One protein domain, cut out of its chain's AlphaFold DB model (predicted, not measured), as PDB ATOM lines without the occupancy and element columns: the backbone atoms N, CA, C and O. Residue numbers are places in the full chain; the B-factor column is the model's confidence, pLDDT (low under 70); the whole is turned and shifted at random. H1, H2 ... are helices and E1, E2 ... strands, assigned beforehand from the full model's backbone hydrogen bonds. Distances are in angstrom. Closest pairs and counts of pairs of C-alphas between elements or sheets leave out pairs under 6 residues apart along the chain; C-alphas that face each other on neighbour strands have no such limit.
ATOM      1  N   TYR A   6      11.203   4.951  24.449       97.88
ATOM      2  CA  TYR A   6      12.297   5.892  24.225       97.88
ATOM      3  C   TYR A   6      13.604   5.146  23.945       97.88
ATOM      4  O   TYR A   6      13.768   3.988  24.341       97.88
ATOM      5  N   ALA A   7      14.544   5.814  23.272       97.88
ATOM      6  CA  ALA A   7      15.879   5.266  23.026       97.88
ATOM      7  C   ALA A   7      16.649   5.028  24.337       97.88
ATOM      8  O   ALA A   7      17.272   3.983  24.497       97.88
ATOM      9  N   ASP A   8      16.533   5.957  25.290       97.56
ATOM     10  CA  ASP A   8      17.122   5.895  26.625       97.56
ATOM     11  C   ASP A   8      16.318   6.750  27.629       97.56
ATOM     12  O   ASP A   8      15.256   7.293  27.311       97.56
ATOM     13  N   ILE A   9      16.806   6.847  28.871       97.62
ATOM     14  CA  ILE A   9      16.131   7.595  29.938       97.62
ATOM     15  C   ILE A   9      16.107   9.115  29.706       97.62
ATOM     16  O   ILE A   9      15.172   9.763  30.169       97.62
ATOM     17  N   TYR A  10      17.078   9.691  28.996       97.38
ATOM     18  CA  TYR A  10      17.154  11.134  28.743       97.38
ATOM     19  C   TYR A  10      16.191  11.548  27.633       97.38
ATOM     20  O   TYR A  10      15.505  12.559  27.766       97.38
ATOM     21  N   ALA A  11      16.036  10.706  26.606       97.62
ATOM     22  CA  ALA A  11      15.050  10.893  25.542       97.62
ATOM     23  C   ALA A  11      13.594  10.947  26.052       97.62
ATOM     24  O   ALA A  11      12.705  11.381  25.324       97.62
ATOM     25  N   SER A  12      13.336  10.539  27.302       95.94
ATOM     26  CA  SER A  12      12.019  10.681  27.932       95.94
ATOM     27  C   SER A  12      11.639  12.122  28.291       95.94
ATOM     28  O   SER A  12      10.466  12.382  28.547       95.94
ATOM     29  N   GLY A  13      12.613  13.035  28.389       96.31
ATOM     30  CA  GLY A  13      12.411  14.416  28.846       96.31
ATOM     31  C   GLY A  13      12.119  14.577  30.346       96.31
ATOM     32  O   GLY A  13      12.050  15.700  30.831       96.31
ATOM     33  N   VAL A  14      11.961  13.481  31.100       96.00
ATOM     34  CA  VAL A  14      11.631  13.513  32.541       96.00
ATOM     35  C   VAL A  14      12.881  13.552  33.425       96.00
ATOM     36  O   VAL A  14      12.824  14.003  34.569       96.00
ATOM     37  N   VAL A  15      14.014  13.057  32.925       97.38
ATOM     38  CA  VAL A  15      15.287  13.072  33.656       97.38
ATOM     39  C   VAL A  15      15.923  14.462  33.529       97.38
ATOM     40  O   VAL A  15      16.140  14.904  32.401       97.38
ATOM     41  N   PRO A  16      16.247  15.149  34.643       96.56
ATOM     42  CA  PRO A  16      16.812  16.493  34.590       96.56
ATOM     43  C   PRO A  16      18.140  16.554  33.835       96.56
ATOM     44  O   PRO A  16      18.984  15.660  33.947       96.56
ATOM     45  N   GLN A  17      18.362  17.665  33.133       95.38
ATOM     46  CA  GLN A  17      19.669  17.970  32.564       95.38
ATOM     47  C   GLN A  17      20.725  18.033  33.678       95.38
ATOM     48  O   GLN A  17      20.485  18.584  34.751       95.38
ATOM     49  N   THR A  26      22.980   0.960  40.552       97.25
ATOM     50  CA  THR A  26      22.003   0.378  39.606       97.25
ATOM     51  C   THR A  26      21.456  -0.950  40.111       97.25
ATOM     52  O   THR A  26      22.205  -1.908  40.279       97.25
ATOM     53  N   LEU A  27      20.134  -1.037  40.260       97.75
ATOM     54  CA  LEU A  27      19.406  -2.256  40.608       97.75
ATOM     55  C   LEU A  27      18.549  -2.706  39.424       97.75
ATOM     56  O   LEU A  27      17.880  -1.891  38.787       97.75
ATOM     57  N   LYS A  28      18.548  -4.012  39.136       97.94
ATOM     58  CA  LYS A  28      17.773  -4.614  38.042       97.94
ATOM     59  C   LYS A  28      16.910  -5.755  38.576       97.94
ATOM     60  O   LYS A  28      17.415  -6.656  39.235       97.94
ATOM     61  N   TYR A  29      15.622  -5.742  38.242       97.75
ATOM     62  CA  TYR A  29      14.651  -6.749  38.672       97.75
ATOM     63  C   TYR A  29      13.840  -7.287  37.490       97.75
ATOM     64  O   TYR A  29      13.526  -6.532  36.568       97.75
ATOM     65  N   PRO A  30      13.414  -8.560  37.512       97.69
ATOM     66  CA  PRO A  30      12.437  -9.052  36.547       97.69
ATOM     67  C   PRO A  30      11.088  -8.341  36.726       97.69
ATOM     68  O   PRO A  30      10.676  -8.022  37.846       97.69
ATOM     69  N   VAL A  31      10.353  -8.131  35.630       97.88
ATOM     70  CA  VAL A  31       8.979  -7.605  35.697       97.88
ATOM     71  C   VAL A  31       8.028  -8.733  36.108       97.88
ATOM     72  O   VAL A  31       7.558  -9.502  35.275       97.88
ATOM     73  N   ARG A  32       7.755  -8.848  37.412       95.19
ATOM     74  CA  ARG A  32       6.895  -9.911  37.973       95.19
ATOM     75  C   ARG A  32       5.394  -9.666  37.774       95.19
ATOM     76  O   ARG A  32       4.621 -10.619  37.732       95.19
ATOM     77  N   ASN A  33       4.970  -8.407  37.636       96.88
ATOM     78  CA  ASN A  33       3.570  -8.082  37.364       96.88
ATOM     79  C   ASN A  33       3.219  -8.484  35.919       96.88
ATOM     80  O   ASN A  33       3.654  -7.840  34.964       96.88
ATOM     81  N   ARG A  34       2.420  -9.547  35.771       96.88
ATOM     82  CA  ARG A  34       2.056 -10.124  34.467       96.88
ATOM     83  C   ARG A  34       1.243  -9.172  33.592       96.88
ATOM     84  O   ARG A  34       1.451  -9.156  32.385       96.88
ATOM     85  N   ALA A  35       0.336  -8.387  34.176       96.31
ATOM     86  CA  ALA A  35      -0.452  -7.418  33.419       96.31
ATOM     87  C   ALA A  35       0.460  -6.338  32.826       96.31
ATOM     88  O   ALA A  35       0.434  -6.108  31.623       96.31
ATOM     89  N   LEU A  36       1.356  -5.785  33.645       96.50
ATOM     90  CA  LEU A  36       2.339  -4.803  33.197       96.50
ATOM     91  C   LEU A  36       3.300  -5.364  32.140       96.50
ATOM     92  O   LEU A  36       3.584  -4.694  31.154       96.50
ATOM     93  N   LEU A  37       3.779  -6.601  32.313       97.56
ATOM     94  CA  LEU A  37       4.638  -7.250  31.320       97.56
ATOM     95  C   LEU A  37       3.922  -7.431  29.972       97.56
ATOM     96  O   LEU A  37       4.559  -7.286  28.931       97.56
ATOM     97  N   ARG A  38       2.613  -7.725  29.972       97.12
ATOM     98  CA  ARG A  38       1.821  -7.770  28.732       97.12
ATOM     99  C   ARG A  38       1.761  -6.403  28.061       97.12
ATOM    100  O   ARG A  38       2.004  -6.340  26.862       97.12
ATOM    101  N   GLU A  39       1.513  -5.329  28.809       96.94
ATOM    102  CA  GLU A  39       1.504  -3.973  28.240       96.94
ATOM    103  C   GLU A  39       2.871  -3.584  27.660       96.94
ATOM    104  O   GLU A  39       2.954  -3.137  26.521       96.94
ATOM    105  N   LEU A  40       3.961  -3.843  28.387       97.62
ATOM    106  CA  LEU A  40       5.322  -3.600  27.892       97.62
ATOM    107  C   LEU A  40       5.608  -4.379  26.600       97.62
ATOM    108  O   LEU A  40       6.205  -3.844  25.669       97.62
ATOM    109  N   ARG A  41       5.133  -5.625  26.505       97.44
ATOM    110  CA  ARG A  41       5.284  -6.451  25.299       97.44
ATOM    111  C   ARG A  41       4.417  -6.004  24.124       97.44
ATOM    112  O   ARG A  41       4.804  -6.278  22.994       97.44
ATOM    113  N   ARG A  42       3.299  -5.311  24.366       96.50
ATOM    114  CA  ARG A  42       2.530  -4.641  23.301       96.50
ATOM    115  C   ARG A  42       3.280  -3.439  22.741       96.50
ATOM    116  O   ARG A  42       3.223  -3.213  21.542       96.50
ATOM    117  N   VAL A  43       3.998  -2.703  23.593       95.62
ATOM    118  CA  VAL A  43       4.860  -1.592  23.159       95.62
ATOM    119  C   VAL A  43       6.050  -2.117  22.354       95.62
ATOM    120  O   VAL A  43       6.355  -1.598  21.284       95.62
ATOM    121  N   ARG A  44       6.729  -3.154  22.857       97.44
ATOM    122  CA  ARG A  44       7.778  -3.868  22.123       97.44
ATOM    123  C   ARG A  44       7.908  -5.299  22.628       97.44
ATOM    124  O   ARG A  44       8.164  -5.529  23.813       97.44
ATOM    125  N   ALA A  45       7.763  -6.262  21.722       97.81
ATOM    126  CA  ALA A  45       7.934  -7.672  22.044       97.81
ATOM    127  C   ALA A  45       9.378  -7.961  22.489       97.81
ATOM    128  O   ALA A  45      10.321  -7.472  21.873       97.81
ATOM    129  N   GLY A  46       9.524  -8.775  23.539       97.38
ATOM    130  CA  GLY A  46      10.822  -9.214  24.053       97.38
ATOM    131  C   GLY A  46      10.895  -9.280  25.578       97.38
ATOM    132  O   GLY A  46       9.873  -9.346  26.288       97.38
ATOM    133  N   ARG A  47      12.129  -9.325  26.089       98.31
ATOM    134  CA  ARG A  47      12.416  -9.326  27.531       98.31
ATOM    135  C   ARG A  47      12.478  -7.909  28.084       98.31
ATOM    136  O   ARG A  47      13.109  -7.022  27.520       98.31
ATOM    137  N   TRP A  48      11.869  -7.747  29.254       98.69
ATOM    138  CA  TRP A  48      11.807  -6.492  29.988       98.69
ATOM    139  C   TRP A  48      12.265  -6.691  31.428       98.69
ATOM    140  O   TRP A  48      11.970  -7.716  32.053       98.69
ATOM    141  N   ARG A  49      12.945  -5.686  31.977       98.62
ATOM    142  CA  ARG A  49      13.359  -5.625  33.383       98.62
ATOM    143  C   ARG A  49      13.008  -4.265  33.976       98.62
ATOM    144  O   ARG A  49      13.049  -3.264  33.272       98.62
ATOM    145  N   LYS A  50      12.685  -4.213  35.266       98.44
ATOM    146  CA  LYS A  50      12.627  -2.956  36.019       98.44
ATOM    147  C   LYS A  50      14.052  -2.551  36.382       98.44
ATOM    148  O   LYS A  50      14.814  -3.388  36.866       98.44
ATOM    149  N   VAL A  51      14.388  -1.285  36.186       98.50
ATOM    150  CA  VAL A  51      15.667  -0.699  36.583       98.50
ATOM    151  C   VAL A  51      15.416   0.460  37.536       98.50
ATOM    152  O   VAL A  51      14.514   1.270  37.319       98.50
ATOM    153  N   ILE A  52      16.210   0.514  38.600       98.06
ATOM    154  CA  ILE A  52      16.321   1.658  39.504       98.06
ATOM    155  C   ILE A  52      17.770   2.119  39.430       98.06
ATOM    156  O   ILE A  52      18.679   1.321  39.660       98.06
ATOM    157  N   LYS A  53      17.986   3.381  39.063       97.56
ATOM    158  CA  LYS A  53      19.315   3.957  38.876       97.56
ATOM    159  C   LYS A  53      19.463   5.199  39.740       97.56
ATOM    160  O   LYS A  53      18.748   6.175  39.540       97.56
ATOM    161  N   GLN A  54      20.378   5.160  40.696       97.38
ATOM    162  CA  GLN A  54      20.727   6.298  41.537       97.38
ATOM    163  C   GLN A  54      21.640   7.260  40.786       97.38
ATOM    164  O   GLN A  54      22.446   6.850  39.946       97.38
ATOM    165  N   GLY A  55      21.527   8.536  41.126       96.50
ATOM    166  CA  GLY A  55      22.384   9.593  40.625       96.50
ATOM    167  C   GLY A  55      22.629  10.696  41.645       96.50
ATOM    168  O   GLY A  55      22.196  10.638  42.804       96.50
ATOM    169  N   ASN A  56      23.340  11.717  41.179       95.44
ATOM    170  CA  ASN A  56      23.735  12.891  41.956       95.44
ATOM    171  C   ASN A  56      22.545  13.605  42.627       95.44
ATOM    172  O   ASN A  56      22.595  13.861  43.827       95.44
ATOM    173  N   SER A  57      21.455  13.867  41.902       95.56
ATOM    174  CA  SER A  57      20.311  14.659  42.395       95.56
ATOM    175  C   SER A  57      19.029  13.855  42.652       95.56
ATOM    176  O   SER A  57      17.995  14.427  42.996       95.56
ATOM    177  N   GLY A  58      19.066  12.527  42.520       96.19
ATOM    178  CA  GLY A  58      17.886  11.673  42.691       96.19
ATOM    179  C   GLY A  58      18.027  10.311  42.024       96.19
ATOM    180  O   GLY A  58      19.107   9.945  41.560       96.19
ATOM    181  N   GLU A  59      16.926   9.573  41.948       97.50
ATOM    182  CA  GLU A  59      16.841   8.265  41.300       97.50
ATOM    183  C   GLU A  59      15.983   8.312  40.035       97.50
ATOM    184  O   GLU A  59      15.009   9.055  39.950       97.50
ATOM    185  N   VAL A  60      16.298   7.458  39.064       98.19
ATOM    186  CA  VAL A  60      15.479   7.226  37.873       98.19
ATOM    187  C   VAL A  60      14.989   5.785  37.892       98.19
ATOM    188  O   VAL A  60      15.785   4.846  37.961       98.19
ATOM    189  N   HIS A  61      13.672   5.591  37.842       98.12
ATOM    190  CA  HIS A  61      13.050   4.269  37.744       98.12
ATOM    191  C   HIS A  61      12.453   4.108  36.349       98.12
ATOM    192  O   HIS A  61      11.792   5.017  35.851       98.12
ATOM    193  N   TYR A  62      12.676   2.963  35.711       98.06
ATOM    194  CA  TYR A  62      12.204   2.703  34.349       98.06
ATOM    195  C   TYR A  62      12.107   1.204  34.054       98.06
ATOM    196  O   TYR A  62      12.576   0.365  34.829       98.06
ATOM    197  N   PHE A  63      11.498   0.855  32.922       98.50
ATOM    198  CA  PHE A  63      11.573  -0.483  32.342       98.50
ATOM    199  C   PHE A  63      12.555  -0.480  31.176       98.50
ATOM    200  O   PHE A  63      12.457   0.372  30.301       98.50
ATOM    201  N   GLU A  64      13.489  -1.425  31.169       98.69
ATOM    202  CA  GLU A  64      14.515  -1.594  30.135       98.69
ATOM    203  C   GLU A  64      14.198  -2.845  29.316       98.69
ATOM    204  O   GLU A  64      14.053  -3.945  29.864       98.69
ATOM    205  N   HIS A  65      14.084  -2.664  28.006       98.69
ATOM    206  CA  HIS A  65      13.981  -3.742  27.037       98.69
ATOM    207  C   HIS A  65      15.370  -4.331  26.751       98.69
ATOM    208  O   HIS A  65      16.388  -3.660  26.910       98.69
ATOM    209  N   GLU A  66      15.452  -5.575  26.285       98.12
ATOM    210  CA  GLU A  66      16.739  -6.195  25.935       98.12
ATOM    211  C   GLU A  66      17.496  -5.499  24.792       98.12
ATOM    212  O   GLU A  66      18.706  -5.665  24.694       98.12
ATOM    213  N   SER A  67      16.819  -4.666  23.995       97.81
ATOM    214  CA  SER A  67      17.453  -3.789  22.996       97.81
ATOM    215  C   SER A  67      18.075  -2.513  23.575       97.81
ATOM    216  O   SER A  67      18.647  -1.740  22.818       97.81
ATOM    217  N   GLY A  68      17.903  -2.236  24.872       97.88
ATOM    218  CA  GLY A  68      18.342  -0.995  25.525       97.88
ATOM    219  C   GLY A  68      17.299   0.127  25.545       97.88
ATOM    220  O   GLY A  68      17.423   1.047  26.349       97.88
ATOM    221  N   SER A  69      16.235   0.025  24.741       98.38
ATOM    222  CA  SER A  69      15.119   0.981  24.763       98.38
ATOM    223  C   SER A  69      14.393   0.953  26.108       98.38
ATOM    224  O   SER A  69      14.334  -0.089  26.772       98.38
ATOM    225  N   VAL A  70      13.792   2.076  26.496       98.38
ATOM    226  CA  VAL A  70      13.162   2.225  27.813       98.38
ATOM    227  C   VAL A  70      11.705   2.658  27.723       98.38
ATOM    228  O   VAL A  70      11.290   3.288  26.755       98.38
ATOM    229  N   ALA A  71      10.927   2.341  28.754       98.12
ATOM    230  CA  ALA A  71       9.550   2.803  28.906       98.12
ATOM    231  C   ALA A  71       9.229   3.136  30.369       98.12
ATOM    232  O   ALA A  71       9.869   2.627  31.295       98.12
ATOM    233  N   GLY A  72       8.211   3.976  30.584       96.75
ATOM    234  CA  GLY A  72       7.715   4.305  31.927       96.75
ATOM    235  C   GLY A  72       8.752   4.987  32.827       96.75
ATOM    236  O   GLY A  72       8.797   4.696  34.022       96.75
ATOM    237  N   VAL A  73       9.595   5.847  32.247       97.56
ATOM    238  CA  VAL A  73      10.662   6.564  32.956       97.56
ATOM    239  C   VAL A  73      10.062   7.541  33.966       97.56
ATOM    240  O   VAL A  73       9.151   8.302  33.642       97.56
ATOM    241  N   LYS A  74      10.571   7.514  35.199       97.12
ATOM    242  CA  LYS A  74      10.204   8.434  36.277       97.12
ATOM    243  C   LYS A  74      11.445   8.884  37.030       97.12
ATOM    244  O   LYS A  74      12.270   8.048  37.394       97.12
ATOM    245  N   PHE A  75      11.538  10.183  37.293       97.44
ATOM    246  CA  PHE A  75      12.563  10.766  38.152       97.44
ATOM    247  C   PHE A  75      12.011  10.993  39.564       97.44
ATOM    248  O   PHE A  75      10.889  11.469  39.731       97.44
ATOM    249  N   PHE A  76      12.813  10.651  40.566       96.88
ATOM    250  CA  PHE A  76      12.534  10.840  41.984       96.88
ATOM    251  C   PHE A  76      13.652  11.706  42.575       96.88
ATOM    252  O   PHE A  76      14.771  11.208  42.729       96.88
ATOM    253  N   PRO A  77      13.401  12.989  42.884       96.00
ATOM    254  CA  PRO A  77      14.430  13.862  43.436       96.00
ATOM    255  C   PRO A  77      14.891  13.360  44.807       96.00
ATOM    256  O   PRO A  77      14.098  12.850  45.603       96.00
TER     257      PRO A  77
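This is residues 6 to 17 and 26 to 77 of the 82 residues of an uncharacterized protein of candidate division NC10 bacterium RIFCSPLOWO2_12_FULL_66_18 (UniProt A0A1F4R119). A twisted sheet of four strands has one helix, H1, across one end, while the unnamed residues 6 to 17 pass by E4. The 64 printed residues hold E1, H1, E2, E3 and E4 in that order, and the sheet, E1 - E2 - E3 - E4, is antiparallel throughout. The class is mixed, helices and strands. The whole is compact, with a radius of gyration of the C-alphas of 11.5 A, and elongated, spanning 32 by 20 by 17 A.

Residues 6 to 17 come first, with C-alpha 6 at (12.297, 5.892, 24.225). E1 is residues 26 to 30, 13.8 A long. H1, residues 34 to 43, is 14.4 A long and begins at C-alpha 34, (2.056, -10.124, 34.467). E2, residues 48 to 55, measures 22.0 A; E3, residues 58 to 65, 22.3 A; E4, residues 70 to 77, 19.5 A, ending at C-alpha 77, (14.430, 13.862, 43.436).

E1 and E4 are the edge strands and are apart. E1 and E2 are antiparallel at 162 degrees, with N 27 and O 52 2.8 A apart, within hydrogen-bond range. E2, E3 and E4 form a meander, each strand the antiparallel neighbour of the one before. In the hairpin E2 and E3, N 51 and O 62 are 2.8 A apart; in the hairpin E3 and E4, N 61 and O 74 are 2.9 A apart. H1 is on the sheet at a height of 9.6 A, only just over E3 with 3 C-alphas, and runs across the strands, at 68 degrees to E3 on the local plane. The closest C-alphas of H1 and E2, those of Leu 37 and Trp 48, are 7.3 A apart. In H1 every O i to N i+4 pair is within hydrogen-bond range.

The C-alphas farthest apart, those of Arg 42 and Asn 56, are 33.2 A apart. Residues 18 to 25 are not printed, and C-alphas 17 and 26 are 19.1 A apart across the cut. The four links between named elements are tight. No printed residue is under 70 in pLDDT.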